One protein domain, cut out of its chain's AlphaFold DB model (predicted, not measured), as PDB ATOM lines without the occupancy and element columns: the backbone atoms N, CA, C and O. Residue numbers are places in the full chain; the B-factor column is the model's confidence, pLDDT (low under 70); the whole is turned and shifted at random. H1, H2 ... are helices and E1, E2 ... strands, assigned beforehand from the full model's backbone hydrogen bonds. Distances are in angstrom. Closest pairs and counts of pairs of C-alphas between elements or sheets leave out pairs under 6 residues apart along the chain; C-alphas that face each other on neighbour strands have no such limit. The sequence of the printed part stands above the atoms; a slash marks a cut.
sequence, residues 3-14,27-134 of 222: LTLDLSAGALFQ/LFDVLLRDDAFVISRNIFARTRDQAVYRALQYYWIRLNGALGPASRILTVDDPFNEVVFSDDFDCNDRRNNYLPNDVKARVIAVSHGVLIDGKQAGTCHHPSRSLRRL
ATOM      1  N   LEU A   3     147.818 125.222  99.230       32.75
ATOM      2  CA  LEU A   3     147.926 124.058 100.100       32.75
ATOM      3  C   LEU A   3     147.290 122.898  99.374       32.75
ATOM      4  O   LEU A   3     146.099 122.982  99.088       32.75
ATOM      5  N   THR A   4     148.083 121.882  99.072       39.69
ATOM      6  CA  THR A   4     147.631 120.629  98.487       39.69
ATOM      7  C   THR A   4     146.929 119.796  99.558       39.69
ATOM      8  O   THR A   4     147.370 119.680 100.700       39.69
ATOM      9  N   LEU A   5     145.742 119.314  99.207       42.22
ATOM     10  CA  LEU A   5     144.974 118.358  99.994       42.22
ATOM     11  C   LEU A   5     145.252 116.972  99.442       42.22
ATOM     12  O   LEU A   5     144.696 116.667  98.407       42.22
ATOM     13  N   ASP A   6     146.044 116.125 100.085       46.62
ATOM     14  CA  ASP A   6     146.193 114.752  99.596       46.62
ATOM     15  C   ASP A   6     145.135 113.868 100.274       46.62
ATOM     16  O   ASP A   6     145.130 113.703 101.496       46.62
ATOM     17  N   LEU A   7     144.193 113.351  99.474       47.59
ATOM     18  CA  LEU A   7     143.148 112.407  99.883       47.59
ATOM     19  C   LEU A   7     143.482 111.014  99.341       47.59
ATOM     20  O   LEU A   7     143.086 110.705  98.226       47.59
ATOM     21  N   SER A   8     144.202 110.175 100.090       39.59
ATOM     22  CA  SER A   8     144.525 108.807  99.651       39.59
ATOM     23  C   SER A   8     143.399 107.829 100.014       39.59
ATOM     24  O   SER A   8     143.201 107.531 101.196       39.59
ATOM     25  N   ALA A   9     142.675 107.310  99.022       36.00
ATOM     26  CA  ALA A   9     141.719 106.216  99.204       36.00
ATOM     27  C   ALA A   9     142.308 104.907  98.651       36.00
ATOM     28  O   ALA A   9     142.499 104.761  97.445       36.00
ATOM     29  N   GLY A  10     142.602 103.956  99.540       35.38
ATOM     30  CA  GLY A  10     142.881 102.575  99.156       35.38
ATOM     31  C   GLY A  10     141.576 101.857  98.814       35.38
ATOM     32  O   GLY A  10     140.692 101.778  99.663       35.38
ATOM     33  N   ALA A  11     141.519 101.313  97.595       34.03
ATOM     34  CA  ALA A  11     140.464 100.493  96.991       34.03
ATOM     35  C   ALA A  11     139.251 101.223  96.354       34.03
ATOM     36  O   ALA A  11     138.396 101.790  97.025       34.03
ATOM     37  N   LEU A  12     139.189 101.073  95.020       35.34
ATOM     38  CA  LEU A  12     138.027 101.087  94.113       35.34
ATOM     39  C   LEU A  12     137.076 102.294  94.190       35.34
ATOM     40  O   LEU A  12     135.986 102.215  94.749       35.34
ATOM     41  N   PHE A  13     137.426 103.362  93.469       33.09
ATOM     42  CA  PHE A  13     136.450 104.344  92.991       33.09
ATOM     43  C   PHE A  13     136.327 104.228  91.464       33.09
ATOM     44  O   PHE A  13     137.087 104.837  90.715       33.09
ATOM     45  N   GLN A  14     135.405 103.385  90.989       30.23
ATOM     46  CA  GLN A  14     134.933 103.417  89.603       30.23
ATOM     47  C   GLN A  14     133.622 104.204  89.569       30.23
ATOM     48  O   GLN A  14     132.560 103.648  89.829       30.23
ATOM     49  N   LEU A  27     138.892 123.004  89.266       49.56
ATOM     50  CA  LEU A  27     140.225 122.406  89.153       49.56
ATOM     51  C   LEU A  27     140.544 121.645  90.448       49.56
ATOM     52  O   LEU A  27     140.918 122.244  91.460       49.56
ATOM     53  N   PHE A  28     140.315 120.340  90.428       56.31
ATOM     54  CA  PHE A  28     140.953 119.386  91.322       56.31
ATOM     55  C   PHE A  28     141.823 118.494  90.443       56.31
ATOM     56  O   PHE A  28     141.358 118.010  89.411       56.31
ATOM     57  N   ASP A  29     143.074 118.299  90.843       60.81
ATOM     58  CA  ASP A  29     143.972 117.413  90.115       60.81
ATOM     59  C   ASP A  29     143.867 116.044  90.782       60.81
ATOM     60  O   ASP A  29     144.256 115.866  91.940       60.81
ATOM     61  N   VAL A  30     143.266 115.091  90.069       63.25
ATOM     62  CA  VAL A  30     143.259 113.686  90.477       63.25
ATOM     63  C   VAL A  30     144.566 113.075  90.000       63.25
ATOM     64  O   VAL A  30     144.799 112.955  88.799       63.25
ATOM     65  N   LEU A  31     145.420 112.703  90.943       67.06
ATOM     66  CA  LEU A  31     146.697 112.055  90.676       67.06
ATOM     67  C   LEU A  31     146.622 110.603  91.139       67.06
ATOM     68  O   LEU A  31     146.104 110.319  92.215       67.06
ATOM     69  N   LEU A  32     147.156 109.682  90.342       63.28
ATOM     70  CA  LEU A  32     147.422 108.321  90.797       63.28
ATOM     71  C   LEU A  32     148.813 108.316  91.443       63.28
ATOM     72  O   LEU A  32     149.798 108.629  90.774       63.28
ATOM     73  N   ARG A  33     148.895 108.005  92.737       64.38
ATOM     74  CA  ARG A  33     150.160 107.833  93.471       64.38
ATOM     75  C   ARG A  33     150.095 106.524  94.245       64.38
ATOM     76  O   ARG A  33     149.126 106.316  94.968       64.38
ATOM     77  N   ASP A  34     151.110 105.677  94.091       57.72
ATOM     78  CA  ASP A  34     151.275 104.425  94.846       57.72
ATOM     79  C   ASP A  34     149.988 103.572  94.903       57.72
ATOM     80  O   ASP A  34     149.513 103.201  95.974       57.72
ATOM     81  N   ASP A  35     149.379 103.330  93.736       63.28
ATOM     82  CA  ASP A  35     148.126 102.572  93.550       63.28
ATOM     83  C   ASP A  35     146.866 103.169  94.218       63.28
ATOM     84  O   ASP A  35     145.821 102.515  94.295       63.28
ATOM     85  N   ALA A  36     146.918 104.432  94.653       66.12
ATOM     86  CA  ALA A  36     145.788 105.165  95.215       66.12
ATOM     87  C   ALA A  36     145.451 106.425  94.402       66.12
ATOM     88  O   ALA A  36     146.326 107.154  93.926       66.12
ATOM     89  N   PHE A  37     144.154 106.716  94.279       72.88
ATOM     90  CA  PHE A  37     143.696 108.003  93.766       72.88
ATOM     91  C   PHE A  37     143.852 109.059  94.854       72.88
ATOM     92  O   PHE A  37     143.314 108.908  95.952       72.88
ATOM     93  N   VAL A  38     144.571 110.126  94.520       73.50
ATOM     94  CA  VAL A  38     144.793 111.298  95.355       73.50
ATOM     95  C   VAL A  38     144.079 112.477  94.719       73.50
ATOM     96  O   VAL A  38     144.428 112.920  93.626       73.50
ATOM     97  N   ILE A  39     143.055 112.990  95.398       79.56
ATOM     98  CA  ILE A  39     142.356 114.205  94.966       79.56
ATOM     99  C   ILE A  39     143.078 115.394  95.576       79.56
ATOM    100  O   ILE A  39     142.844 115.687  96.745       79.56
ATOM    101  N   SER A  40     143.896 116.083  94.783       80.31
ATOM    102  CA  SER A  40     144.607 117.278  95.221       80.31
ATOM    103  C   SER A  40     143.831 118.555  94.921       80.31
ATOM    104  O   SER A  40     143.250 118.750  93.849       80.31
ATOM    105  N   ARG A  41     143.779 119.446  95.913       82.19
ATOM    106  CA  ARG A  41     143.131 120.750  95.776       82.19
ATOM    107  C   ARG A  41     143.905 121.821  96.509       82.19
ATOM    108  O   ARG A  41     144.174 121.671  97.689       82.19
ATOM    109  N   ASN A  42     144.108 122.941  95.825       82.12
ATOM    110  CA  ASN A  42     144.702 124.142  96.387       82.12
ATOM    111  C   ASN A  42     143.716 124.934  97.255       82.12
ATOM    112  O   ASN A  42     142.686 125.418  96.771       82.12
ATOM    113  N   ILE A  43     144.053 125.117  98.534       84.50
ATOM    114  CA  ILE A  43     143.324 125.998  99.457       84.50
ATOM    115  C   ILE A  43     144.153 127.232  99.793       84.50
ATOM    116  O   ILE A  43     145.256 127.138 100.323       84.50
ATOM    117  N   PHE A  44     143.554 128.401  99.569       83.00
ATOM    118  CA  PHE A  44     144.085 129.670 100.046       83.00
ATOM    119  C   PHE A  44     143.670 129.904 101.494       83.00
ATOM    120  O   PHE A  44     142.483 129.869 101.814       83.00
ATOM    121  N   ALA A  45     144.634 130.173 102.364       86.81
ATOM    122  CA  ALA A  45     144.439 130.566 103.754       86.81
ATOM    123  C   ALA A  45     145.551 131.545 104.167       86.81
ATOM    124  O   ALA A  45     146.491 131.752 103.400       86.81
ATOM    125  N   ARG A  46     145.423 132.192 105.332       87.12
ATOM    126  CA  ARG A  46     146.509 133.005 105.919       87.12
ATOM    127  C   ARG A  46     147.311 132.247 106.971       87.12
ATOM    128  O   ARG A  46     148.476 132.552 107.171       87.12
ATOM    129  N   THR A  47     146.664 131.304 107.646       90.44
ATOM    130  CA  THR A  47     147.249 130.453 108.682       90.44
ATOM    131  C   THR A  47     146.860 129.008 108.423       90.44
ATOM    132  O   THR A  47     145.794 128.734 107.846       90.44
ATOM    133  N   ARG A  48     147.672 128.069 108.909       90.31
ATOM    134  CA  ARG A  48     147.365 126.638 108.844       90.31
ATOM    135  C   ARG A  48     146.028 126.305 109.502       90.31
ATOM    136  O   ARG A  48     145.268 125.489 108.994       90.31
ATOM    137  N   ASP A  49     145.704 126.971 110.603       91.69
ATOM    138  CA  ASP A  49     144.429 126.793 111.296       91.69
ATOM    139  C   ASP A  49     143.213 127.051 110.377       91.69
ATOM    140  O   ASP A  49     142.286 126.237 110.293       91.69
ATOM    141  N   GLN A  50     143.254 128.147 109.611       91.38
ATOM    142  CA  GLN A  50     142.229 128.464 108.614       91.38
ATOM    143  C   GLN A  50     142.236 127.479 107.445       91.38
ATOM    144  O   GLN A  50     141.173 127.148 106.915       91.38
ATOM    145  N   ALA A  51     143.414 127.010 107.038       91.69
ATOM    146  CA  ALA A  51     143.535 126.017 105.984       91.69
ATOM    147  C   ALA A  51     142.865 124.698 106.361       91.69
ATOM    148  O   ALA A  51     142.040 124.197 105.603       91.69
ATOM    149  N   VAL A  52     143.158 124.183 107.559       92.00
ATOM    150  CA  VAL A  52     142.548 122.959 108.088       92.00
ATOM    151  C   VAL A  52     141.033 123.119 108.202       92.00
ATOM    152  O   VAL A  52     140.287 122.208 107.845       92.00
ATOM    153  N   TYR A  53     140.549 124.285 108.641       92.06
ATOM    154  CA  TYR A  53     139.112 124.563 108.673       92.06
ATOM    155  C   TYR A  53     138.465 124.492 107.282       92.06
ATOM    156  O   TYR A  53     137.474 123.784 107.101       92.06
ATOM    157  N   ARG A  54     139.044 125.174 106.284       91.44
ATOM    158  CA  ARG A  54     138.543 125.166 104.897       91.44
ATOM    159  C   ARG A  54     138.631 123.775 104.265       91.44
ATOM    160  O   ARG A  54     137.724 123.383 103.536       91.44
ATOM    161  N   ALA A  55     139.687 123.025 104.574       90.31
ATOM    162  CA  ALA A  55     139.885 121.646 104.140       90.31
ATOM    163  C   ALA A  55     138.778 120.728 104.663       90.31
ATOM    164  O   ALA A  55     138.156 119.999 103.892       90.31
ATOM    165  N   LEU A  56     138.477 120.822 105.960       89.94
ATOM    166  CA  LEU A  56     137.390 120.067 106.575       89.94
ATOM    167  C   LEU A  56     136.028 120.464 106.023       89.94
ATOM    168  O   LEU A  56     135.208 119.598 105.732       89.94
ATOM    169  N   GLN A  57     135.785 121.761 105.858       90.81
ATOM    170  CA  GLN A  57     134.542 122.248 105.277       90.81
ATOM    171  C   GLN A  57     134.357 121.704 103.855       90.81
ATOM    172  O   GLN A  57     133.271 121.245 103.509       90.81
ATOM    173  N   TYR A  58     135.418 121.693 103.045       87.69
ATOM    174  CA  TYR A  58     135.384 121.080 101.722       87.69
ATOM    175  C   TYR A  58     135.090 119.580 101.792       87.69
ATOM    176  O   TYR A  58     134.201 119.113 101.081       87.69
ATOM    177  N   TYR A  59     135.774 118.851 102.678       87.38
ATOM    178  CA  TYR A  59     135.566 117.419 102.878       87.38
ATOM    179  C   TYR A  59     134.099 117.094 103.181       87.38
ATOM    180  O   TYR A  59     133.486 116.269 102.507       87.38
ATOM    181  N   TRP A  60     133.494 117.793 104.139       86.50
ATOM    182  CA  TRP A  60     132.113 117.523 104.533       86.50
ATOM    183  C   TRP A  60     131.085 118.002 103.508       86.50
ATOM    184  O   TRP A  60     130.142 117.276 103.227       86.50
ATOM    185  N   ILE A  61     131.266 119.178 102.900       87.50
ATOM    186  CA  ILE A  61     130.280 119.717 101.946       87.50
ATOM    187  C   ILE A  61     130.310 118.965 100.614       87.50
ATOM    188  O   ILE A  61     129.267 118.773  99.995       87.50
ATOM    189  N   ARG A  62     131.498 118.601 100.123       84.56
ATOM    190  CA  ARG A  62     131.652 118.070  98.760       84.56
ATOM    191  C   ARG A  62     131.797 116.563  98.714       84.56
ATOM    192  O   ARG A  62     131.280 115.963  97.783       84.56
ATOM    193  N   LEU A  63     132.478 115.970  99.691       81.31
ATOM    194  CA  LEU A  63     132.669 114.520  99.741       81.31
ATOM    195  C   LEU A  63     131.662 113.851 100.675       81.31
ATOM    196  O   LEU A  63     131.496 112.641 100.595       81.31
ATOM    197  N   ASN A  64     130.993 114.609 101.554       79.94
ATOM    198  CA  ASN A  64     129.971 114.119 102.486       79.94
ATOM    199  C   ASN A  64     130.397 112.859 103.269       79.94
ATOM    200  O   ASN A  64     129.592 111.979 103.555       79.94
ATOM    201  N   GLY A  65     131.695 112.734 103.567       73.81
ATOM    202  CA  GLY A  65     132.248 111.561 104.246       73.81
ATOM    203  C   GLY A  65     132.271 110.265 103.426       73.81
ATOM    204  O   GLY A  65     132.592 109.228 103.997       73.81
ATOM    205  N   ALA A  66     131.998 110.302 102.117       77.00
ATOM    206  CA  ALA A  66     131.959 109.122 101.245       77.00
ATOM    207  C   ALA A  66     133.270 108.319 101.250       77.00
ATOM    208  O   ALA A  66     133.248 107.098 101.141       77.00
ATOM    209  N   LEU A  67     134.409 108.994 101.425       76.00
ATOM    210  CA  LEU A  67     135.716 108.339 101.474       76.00
ATOM    211  C   LEU A  67     136.014 107.721 102.854       76.00
ATOM    212  O   LEU A  67     136.901 106.880 102.961       76.00
ATOM    213  N   GLY A  68     135.273 108.096 103.904       79.88
ATOM    214  CA  GLY A  68     135.453 107.623 105.278       79.88
ATOM    215  C   GLY A  68     135.646 108.756 106.299       79.88
ATOM    216  O   GLY A  68     135.170 109.879 106.102       79.88
ATOM    217  N   PRO A  69     136.320 108.511 107.436       81.69
ATOM    218  CA  PRO A  69     136.611 109.565 108.401       81.69
ATOM    219  C   PRO A  69     137.741 110.471 107.895       81.69
ATOM    220  O   PRO A  69     138.828 109.994 107.562       81.69
ATOM    221  N   ALA A  70     137.524 111.791 107.935       84.81
ATOM    222  CA  ALA A  70     138.506 112.790 107.501       84.81
ATOM    223  C   ALA A  70     139.889 112.578 108.138       84.81
ATOM    224  O   ALA A  70     140.909 112.764 107.491       84.81
ATOM    225  N   SER A  71     139.943 112.130 109.394       82.56
ATOM    226  CA  SER A  71     141.191 111.939 110.137       82.56
ATOM    227  C   SER A  71     142.122 110.852 109.592       82.56
ATOM    228  O   SER A  71     143.273 110.787 110.017       82.56
ATOM    229  N   ARG A  72     141.638 109.989 108.688       80.38
ATOM    230  CA  ARG A  72     142.453 108.966 108.012       80.38
ATOM    231  C   ARG A  72     142.902 109.369 106.611       80.38
ATOM    232  O   ARG A  72     143.872 108.808 106.127       80.38
ATOM    233  N   ILE A  73     142.178 110.281 105.973       83.75
ATOM    234  CA  ILE A  73     142.242 110.486 104.520       83.75
ATOM    235  C   ILE A  73     142.716 111.891 104.210       83.75
ATOM    236  O   ILE A  73     143.512 112.080 103.306       83.75
ATOM    237  N   LEU A  74     142.231 112.875 104.965       87.00
ATOM    238  CA  LEU A  74     142.570 114.271 104.776       87.00
ATOM    239  C   LEU A  74     143.970 114.537 105.323       87.00
ATOM    240  O   LEU A  74     144.236 114.349 106.513       87.00
ATOM    241  N   THR A  75     144.829 115.063 104.466       90.19
ATOM    242  CA  THR A  75     146.099 115.665 104.857       90.19
ATOM    243  C   THR A  75     146.143 117.110 104.376       90.19
ATOM    244  O   THR A  75     145.510 117.475 103.386       90.19
ATOM    245  N   VAL A  76     146.808 117.965 105.149       90.94
ATOM    246  CA  VAL A  76     146.964 119.391 104.860       90.94
ATOM    247  C   VAL A  76     148.431 119.731 105.034       90.94
ATOM    248  O   VAL A  76     148.955 119.608 106.147       90.94
ATOM    249  N   ASP A  77     149.073 120.203 103.976       90.00
ATOM    250  CA  ASP A  77     150.499 120.532 103.996       90.00
ATOM    251  C   ASP A  77     150.849 121.727 104.886       90.00
ATOM    252  O   ASP A  77     150.008 122.578 105.186       90.00
ATOM    253  N   ASP A  78     152.102 121.779 105.347       88.75
ATOM    254  CA  ASP A  78     152.644 122.836 106.217       88.75
ATOM    255  C   ASP A  78     153.864 123.537 105.583       88.75
ATOM    256  O   ASP A  78     154.970 123.458 106.119       88.75
ATOM    257  N   PRO A  79     153.710 124.231 104.439       86.88
ATOM    258  CA  PRO A  79     154.846 124.809 103.716       86.88
ATOM    259  C   PRO A  79     155.583 125.909 104.497       86.88
ATOM    260  O   PRO A  79     156.756 126.162 104.239       86.88
ATOM    261  N   PHE A  80     154.919 126.558 105.459       87.00
ATOM    262  CA  PHE A  80     155.508 127.619 106.288       87.00
ATOM    263  C   PHE A  80     156.038 127.115 107.629       87.00
ATOM    264  O   PHE A  80     156.472 127.923 108.446       87.00
ATOM    265  N   ASN A  81     156.035 125.797 107.857       90.44
ATOM    266  CA  ASN A  81     156.532 125.193 109.088       90.44
ATOM    267  C   ASN A  81     155.871 125.772 110.357       90.44
ATOM    268  O   ASN A  81     156.539 125.931 111.379       90.44
ATOM    269  N   GLU A  82     154.567 126.074 110.306       89.94
ATOM    270  CA  GLU A  82     153.824 126.654 111.433       89.94
ATOM    271  C   GLU A  82     153.718 125.676 112.614       89.94
ATOM    272  O   GLU A  82     153.555 126.083 113.769       89.94
ATOM    273  N   VAL A  83     153.806 124.370 112.340       93.38
ATOM    274  CA  VAL A  83     153.716 123.326 113.360       93.38
ATOM    275  C   VAL A  83     155.084 123.110 113.993       93.38
ATOM    276  O   VAL A  83     155.933 122.380 113.480       93.38
ATOM    277  N   VAL A  84     155.274 123.730 115.155       92.94
ATOM    278  CA  VAL A  84     156.501 123.636 115.950       92.94
ATOM    279  C   VAL A  84     156.191 123.030 117.312       92.94
ATOM    280  O   VAL A  84     155.227 123.412 117.980       92.94
ATOM    281  N   PHE A  85     157.017 122.074 117.741       93.62
ATOM    282  CA  PHE A  85     156.907 121.501 119.078       93.62
ATOM    283  C   PHE A  85     157.295 122.533 120.145       93.62
ATOM    284  O   PHE A  85     158.334 123.178 120.057       93.62
ATOM    285  N   SER A  86     156.460 122.658 121.172       91.69
ATOM    286  CA  SER A  86     156.694 123.476 122.365       91.69
ATOM    287  C   SER A  86     156.178 122.742 123.605       91.69
ATOM    288  O   SER A  86     155.408 121.782 123.497       91.69
ATOM    289  N   ASP A  87     156.558 123.185 124.803       86.06
ATOM    290  CA  ASP A  87     156.096 122.554 126.050       86.06
ATOM    291  C   ASP A  87     154.562 122.556 126.174       86.06
ATOM    292  O   ASP A  87     153.947 121.566 126.605       86.06
ATOM    293  N   ASP A  88     153.935 123.628 125.686       87.25
ATOM    294  CA  ASP A  88     152.486 123.819 125.638       87.25
ATOM    295  C   ASP A  88     151.839 123.334 124.335       87.25
ATOM    296  O   ASP A  88     150.678 123.635 124.065       87.25
ATOM    297  N   PHE A  89     152.544 122.506 123.557       91.25
ATOM    298  CA  PHE A  89     151.993 121.884 122.357       91.25
ATOM    299  C   PHE A  89     150.722 121.090 122.682       91.25
ATOM    300  O   PHE A  89     150.757 120.087 123.418       91.25
ATOM    301  N   ASP A  90     149.602 121.535 122.116       90.50
ATOM    302  CA  ASP A  90     148.306 120.886 122.251       90.50
ATOM    303  C   ASP A  90     147.992 120.058 121.003       90.50
ATOM    304  O   ASP A  90     147.821 120.581 119.904       90.50
ATOM    305  N   CYS A  91     147.887 118.742 121.181       90.44
ATOM    306  CA  CYS A  91     147.500 117.826 120.110       90.44
ATOM    307  C   CYS A  91     146.026 117.985 119.695       90.44
ATOM    308  O   CYS A  91     145.618 117.388 118.705       90.44
ATOM    309  N   ASN A  92     145.209 118.709 120.468       88.88
ATOM    310  CA  ASN A  92     143.806 118.976 120.138       88.88
ATOM    311  C   ASN A  92     143.653 120.169 119.199       88.88
ATOM    312  O   ASN A  92     142.614 120.305 118.556       88.88
ATOM    313  N   ASP A  93     144.662 121.034 119.162       91.56
ATOM    314  CA  ASP A  93     144.630 122.265 118.398       91.56
ATOM    315  C   ASP A  93     144.481 121.953 116.906       91.56
ATOM    316  O   ASP A  93     145.148 121.067 116.362       91.56
ATOM    317  N   ARG A  94     143.584 122.672 116.229       90.31
ATOM    318  CA  ARG A  94     143.230 122.401 114.833       90.31
ATOM    319  C   ARG A  94     144.438 122.558 113.909       90.31
ATOM    320  O   ARG A  94     144.584 121.748 112.997       90.31
ATOM    321  N   ARG A  95     145.350 123.496 114.198       91.75
ATOM    322  CA  ARG A  95     146.620 123.646 113.460       91.75
ATOM    323  C   ARG A  95     147.520 122.404 113.525       91.75
ATOM    324  O   ARG A  95     148.292 122.173 112.606       91.75
ATOM    325  N   ASN A  96     147.405 121.580 114.565       93.06
ATOM    326  CA  ASN A  96     148.252 120.402 114.779       93.06
ATOM    327  C   ASN A  96     147.618 119.099 114.254       93.06
ATOM    328  O   ASN A  96     148.159 118.014 114.472       93.06
ATOM    329  N   ASN A  97     146.474 119.197 113.572       90.94
ATOM    330  CA  ASN A  97     145.762 118.064 112.989       90.94
ATOM    331  C   ASN A  97     146.001 117.952 111.472       90.94
ATOM    332  O   ASN A  97     146.482 118.887 110.825       90.94
ATOM    333  N   TYR A  98     145.646 116.787 110.921       90.75
ATOM    334  CA  TYR A  98     145.756 116.426 109.499       90.75
ATOM    335  C   TYR A  98     147.166 116.640 108.928       90.75
ATOM    336  O   TYR A  98     147.338 117.142 107.821       90.75
ATOM    337  N   LEU A  99     148.187 116.314 109.724       92.69
ATOM    338  CA  LEU A  99     149.588 116.498 109.355       92.69
ATOM    339  C   LEU A  99     150.060 115.421 108.367       92.69
ATOM    340  O   LEU A  99     149.789 114.235 108.608       92.69
ATOM    341  N   PRO A 100     150.825 115.805 107.333       90.88
ATOM    342  CA  PRO A 100     151.493 114.855 106.459       90.88
ATOM    343  C   PRO A 100     152.618 114.118 107.211       90.88
ATOM    344  O   PRO A 100     153.013 114.476 108.330       90.88
ATOM    345  N   ASN A 101     153.069 112.995 106.649       90.81
ATOM    346  CA  ASN A 101     153.959 112.055 107.340       90.81
ATOM    347  C   ASN A 101     155.345 112.641 107.648       90.81
ATOM    348  O   ASN A 101     155.889 112.394 108.723       90.81
ATOM    349  N   ASP A 102     155.869 113.455 106.741       92.38
ATOM    350  CA  ASP A 102     157.106 114.223 106.874       92.38
ATOM    351  C   ASP A 102     157.047 115.212 108.053       92.38
ATOM    352  O   ASP A 102     157.921 115.210 108.926       92.38
ATOM    353  N   VAL A 103     155.966 115.992 108.162       93.31
ATOM    354  CA  VAL A 103     155.773 116.951 109.257       93.31
ATOM    355  C   VAL A 103     155.606 116.222 110.589       93.31
ATOM    356  O   VAL A 103     156.202 116.633 111.588       93.31
ATOM    357  N   LYS A 104     154.862 115.105 110.624       93.88
ATOM    358  CA  LYS A 104     154.758 114.265 111.832       93.88
ATOM    359  C   LYS A 104     156.129 113.766 112.281       93.88
ATOM    360  O   LYS A 104     156.450 113.893 113.462       93.88
ATOM    361  N   ALA A 105     156.937 113.235 111.363       94.12
ATOM    362  CA  ALA A 105     158.274 112.733 111.670       94.12
ATOM    363  C   ALA A 105     159.176 113.839 112.239       94.12
ATOM    364  O   ALA A 105     159.799 113.643 113.285       94.12
ATOM    365  N   ARG A 106     159.163 115.028 111.620       94.81
ATOM    366  CA  ARG A 106     159.891 116.216 112.092       94.81
ATOM    367  C   ARG A 106     159.499 116.602 113.520       94.81
ATOM    368  O   ARG A 106     160.362 116.742 114.383       94.81
ATOM    369  N   VAL A 107     158.202 116.737 113.796       95.25
ATOM    370  CA  VAL A 107     157.697 117.148 115.121       95.25
ATOM    371  C   VAL A 107     157.987 116.085 116.186       95.25
ATOM    372  O   VAL A 107     158.366 116.423 117.308       95.25
ATOM    373  N   ILE A 108     157.856 114.797 115.849       95.00
ATOM    374  CA  ILE A 108     158.180 113.689 116.762       95.00
ATOM    375  C   ILE A 108     159.671 113.694 117.112       95.00
ATOM    376  O   ILE A 108     160.000 113.563 118.294       95.00
ATOM    377  N   ALA A 109     160.554 113.897 116.129       94.56
ATOM    378  CA  ALA A 109     161.999 113.952 116.344       94.56
ATOM    379  C   ALA A 109     162.392 115.072 117.324       94.56
ATOM    380  O   ALA A 109     163.146 114.829 118.266       94.56
ATOM    381  N   VAL A 110     161.805 116.263 117.170       94.56
ATOM    382  CA  VAL A 110     162.038 117.411 118.071       94.56
ATOM    383  C   VAL A 110     161.441 117.180 119.466       94.56
ATOM    384  O   VAL A 110     161.925 117.718 120.457       94.56
ATOM    385  N   SER A 111     160.407 116.346 119.587       91.88
ATOM    386  CA  SER A 111     159.728 116.111 120.867       91.88
ATOM    387  C   SER A 111     160.505 115.248 121.870       91.88
ATOM    388  O   SER A 111     160.022 115.057 122.986       91.88
ATOM    389  N   HIS A 112     161.654 114.670 121.493       90.00
ATOM    390  CA  HIS A 112     162.470 113.787 122.345       90.00
ATOM    391  C   HIS A 112     161.662 112.675 123.058       90.00
ATOM    392  O   HIS A 112     161.850 112.392 124.242       90.00
ATOM    393  N   GLY A 113     160.723 112.048 122.341       89.81
ATOM    394  CA  GLY A 113     159.890 110.954 122.863       89.81
ATOM    395  C   GLY A 113     158.675 111.398 123.688       89.81
ATOM    396  O   GLY A 113     157.994 110.559 124.285       89.81
ATOM    397  N   VAL A 114     158.365 112.699 123.728       91.38
ATOM    398  CA  VAL A 114     157.128 113.211 124.340       91.38
ATOM    399  C   VAL A 114     155.914 112.916 123.459       91.38
ATOM    400  O   VAL A 114     154.847 112.572 123.984       91.38
ATOM    401  N   LEU A 115     156.063 113.046 122.138       94.38
ATOM    402  CA  LEU A 115     155.015 112.792 121.156       94.38
ATOM    403  C   LEU A 115     155.255 111.479 120.411       94.38
ATOM    404  O   LEU A 115     156.384 111.065 120.174       94.38
ATOM    405  N   ILE A 116     154.153 110.839 120.041       93.56
ATOM    406  CA  ILE A 116     154.099 109.644 119.205       93.56
ATOM    407  C   ILE A 116     152.971 109.787 118.185       93.56
ATOM    408  O   ILE A 116     152.067 110.614 118.336       93.56
ATOM    409  N   ASP A 117     153.010 108.939 117.166       91.38
ATOM    410  CA  ASP A 117     151.997 108.906 116.118       91.38
ATOM    411  C   ASP A 117     150.603 108.550 116.672       91.38
ATOM    412  O   ASP A 117     150.435 107.699 117.564       91.38
ATOM    413  N   GLY A 118     149.588 109.231 116.147       86.31
ATOM    414  CA  GLY A 118     148.200 109.155 116.590       86.31
ATOM    415  C   GLY A 118     147.426 107.974 116.006       86.31
ATOM    416  O   GLY A 118     146.287 108.137 115.585       86.31
ATOM    417  N   LYS A 119     148.001 106.764 116.019       79.44
ATOM    418  CA  LYS A 119     147.419 105.539 115.417       79.44
ATOM    419  C   LYS A 119     146.119 105.032 116.067       79.44
ATOM    420  O   LYS A 119     145.629 103.959 115.733       79.44
ATOM    421  N   GLN A 120     145.584 105.751 117.047       77.62
ATOM    422  CA  GLN A 120     144.423 105.319 117.813       77.62
ATOM    423  C   GLN A 120     143.145 105.587 117.013       77.62
ATOM    424  O   GLN A 120     142.975 106.679 116.469       77.62
ATOM    425  N   ALA A 121     142.245 104.605 116.944       73.44
ATOM    426  CA  ALA A 121     140.941 104.808 116.327       73.44
ATOM    427  C   ALA A 121     140.185 105.912 117.082       73.44
ATOM    428  O   ALA A 121     140.049 105.855 118.306       73.44
ATOM    429  N   GLY A 122     139.747 106.938 116.352       72.50
ATOM    430  CA  GLY A 122     138.883 107.976 116.900       72.50
ATOM    431  C   GLY A 122     137.473 107.447 117.145       72.50
ATOM    432  O   GLY A 122     137.045 106.488 116.504       72.50
ATOM    433  N   THR A 123     136.746 108.089 118.053       74.88
ATOM    434  CA  THR A 123     135.295 107.909 118.196       74.88
ATOM    435  C   THR A 123     134.558 108.996 117.410       74.88
ATOM    436  O   THR A 123     135.169 109.975 116.980       74.88
ATOM    437  N   CYS A 124     133.240 108.859 117.234       67.75
ATOM    438  CA  CYS A 124     132.415 109.847 116.523       67.75
ATOM    439  C   CYS A 124     132.588 111.281 117.062       67.75
ATOM    440  O   CYS A 124     132.693 112.225 116.287       67.75
ATOM    441  N   HIS A 125     132.680 111.440 118.385       69.69
ATOM    442  CA  HIS A 125     132.861 112.737 119.042       69.69
ATOM    443  C   HIS A 125     134.334 113.125 119.238       69.69
ATOM    444  O   HIS A 125     134.642 114.288 119.510       69.69
ATOM    445  N   HIS A 126     135.258 112.170 119.112       73.88
ATOM    446  CA  HIS A 126     136.690 112.380 119.308       73.88
ATOM    447  C   HIS A 126     137.479 111.750 118.155       73.88
ATOM    448  O   HIS A 126     138.001 110.639 118.309       73.88
ATOM    449  N   PRO A 127     137.574 112.436 116.999       75.69
ATOM    450  CA  PRO A 127     138.283 111.913 115.837       75.69
ATOM    451  C   PRO A 127     139.759 111.654 116.156       75.69
ATOM    452  O   PRO A 127     140.334 112.244 117.079       75.69
ATOM    453  N   SER A 128     140.382 110.760 115.382       84.19
ATOM    454  CA  SER A 128     141.804 110.465 115.556       84.19
ATOM    455  C   SER A 128     142.635 111.713 115.260       84.19
ATOM    456  O   SER A 128     142.352 112.470 114.333       84.19
ATOM    457  N   ARG A 129     143.657 111.943 116.080       88.94
ATOM    458  CA  ARG A 129     144.568 113.087 115.947       88.94
ATOM    459  C   ARG A 129     145.811 112.653 115.199       88.94
ATOM    460  O   ARG A 129     146.166 111.482 115.247       88.94
ATOM    461  N   SER A 130     146.507 113.594 114.572       90.00
ATOM    462  CA  SER A 130     147.757 113.279 113.872       90.00
ATOM    463  C   SER A 130     148.873 112.863 114.824       90.00
ATOM    464  O   SER A 130     149.641 111.957 114.522       90.00
ATOM    465  N   LEU A 131     148.947 113.497 115.993       92.81
ATOM    466  CA  LEU A 131     149.940 113.212 117.022       92.81
ATOM    467  C   LEU A 131     149.246 113.022 118.368       92.81
ATOM    468  O   LEU A 131     148.181 113.584 118.632       92.81
ATOM    469  N   ARG A 132     149.873 112.252 119.255       91.69
ATOM    470  CA  ARG A 132     149.456 112.141 120.653       91.69
ATOM    471  C   ARG A 132     150.660 112.157 121.575       91.69
ATOM    472  O   ARG A 132     151.762 111.774 121.200       91.69
ATOM    473  N   ARG A 133     150.440 112.551 122.825       90.69
ATOM    474  CA  ARG A 133     151.471 112.441 123.862       90.69
ATOM    475  C   ARG A 133     151.624 110.987 124.304       90.69
ATOM    476  O   ARG A 133     150.624 110.319 124.560       90.69
ATOM    477  N   LEU A 134     152.869 110.527 124.455       91.19
ATOM    478  CA  LEU A 134     153.189 109.193 124.978       91.19
ATOM    479  C   LEU A 134     152.685 109.023 126.416       91.19
ATOM    480  O   LEU A 134     152.161 107.978 126.793       91.19
TER     481      LEU A 134
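What this domain is: This is residues 3 to 14 and 27 to 134 of the 222 residues of an uncharacterized protein of Candidatus Taylorbacteria bacterium CG11_big_fil_rev_8_21_14_0_20_46_11 (UniProt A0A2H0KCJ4). Little regular structure: hairpin E1 and E2 and, at the opposite end, H3 packed on small hairpin E3 and E4, with loops and short H2 between, H1 to one side. Three named helices and four strands, ordered E1 E2 H1 H2 H3 E3 E4, hold only 46 of 120 printed residues, a mixed class. Both sheets are antiparallel pairs; the whole is compact, radius of gyration of the C-alphas 14.3 A, spanning 45 by 31 by 29 A.

How they stand to each other: E1, residues 29 to 33, and E2, residues 36 to 40, form an antiparallel hairpin; N 31 and O 38 are within hydrogen-bond range, 2.9 A. H1, residues 48 to 63, and H2, residues 70 to 73, are close but not clearly touching; the closest C-alphas, Tyr 59 and Ala 70, are 7.2 A apart. The closest C-alphas of H3, residues 101 to 110, and E3, residues 115 to 117, are Ile 108 and Leu 115, 5.5 A. E3 and E4, residues 131 to 133, form an antiparallel hairpin; N 116 and O 132 are within range, 2.8 A. In H1 and H3 every O i to N i+4 pair is within range; H2 is too short.

Where its parts are: H1 is 21.1 A long, H3 14.5 A. C-alpha 29 is at (143.972, 117.413, 90.115), C-alpha 133 at (151.471, 112.441, 123.862).

The domain as a whole: Residues 15 to 26 are not printed, C-alphas 14 and 27 being 19.7 A apart. Links H2 to H3 and E3 to E4 are long. Residues 3 to 14, 27 to 36 and 124 to 125 have pLDDT under 70.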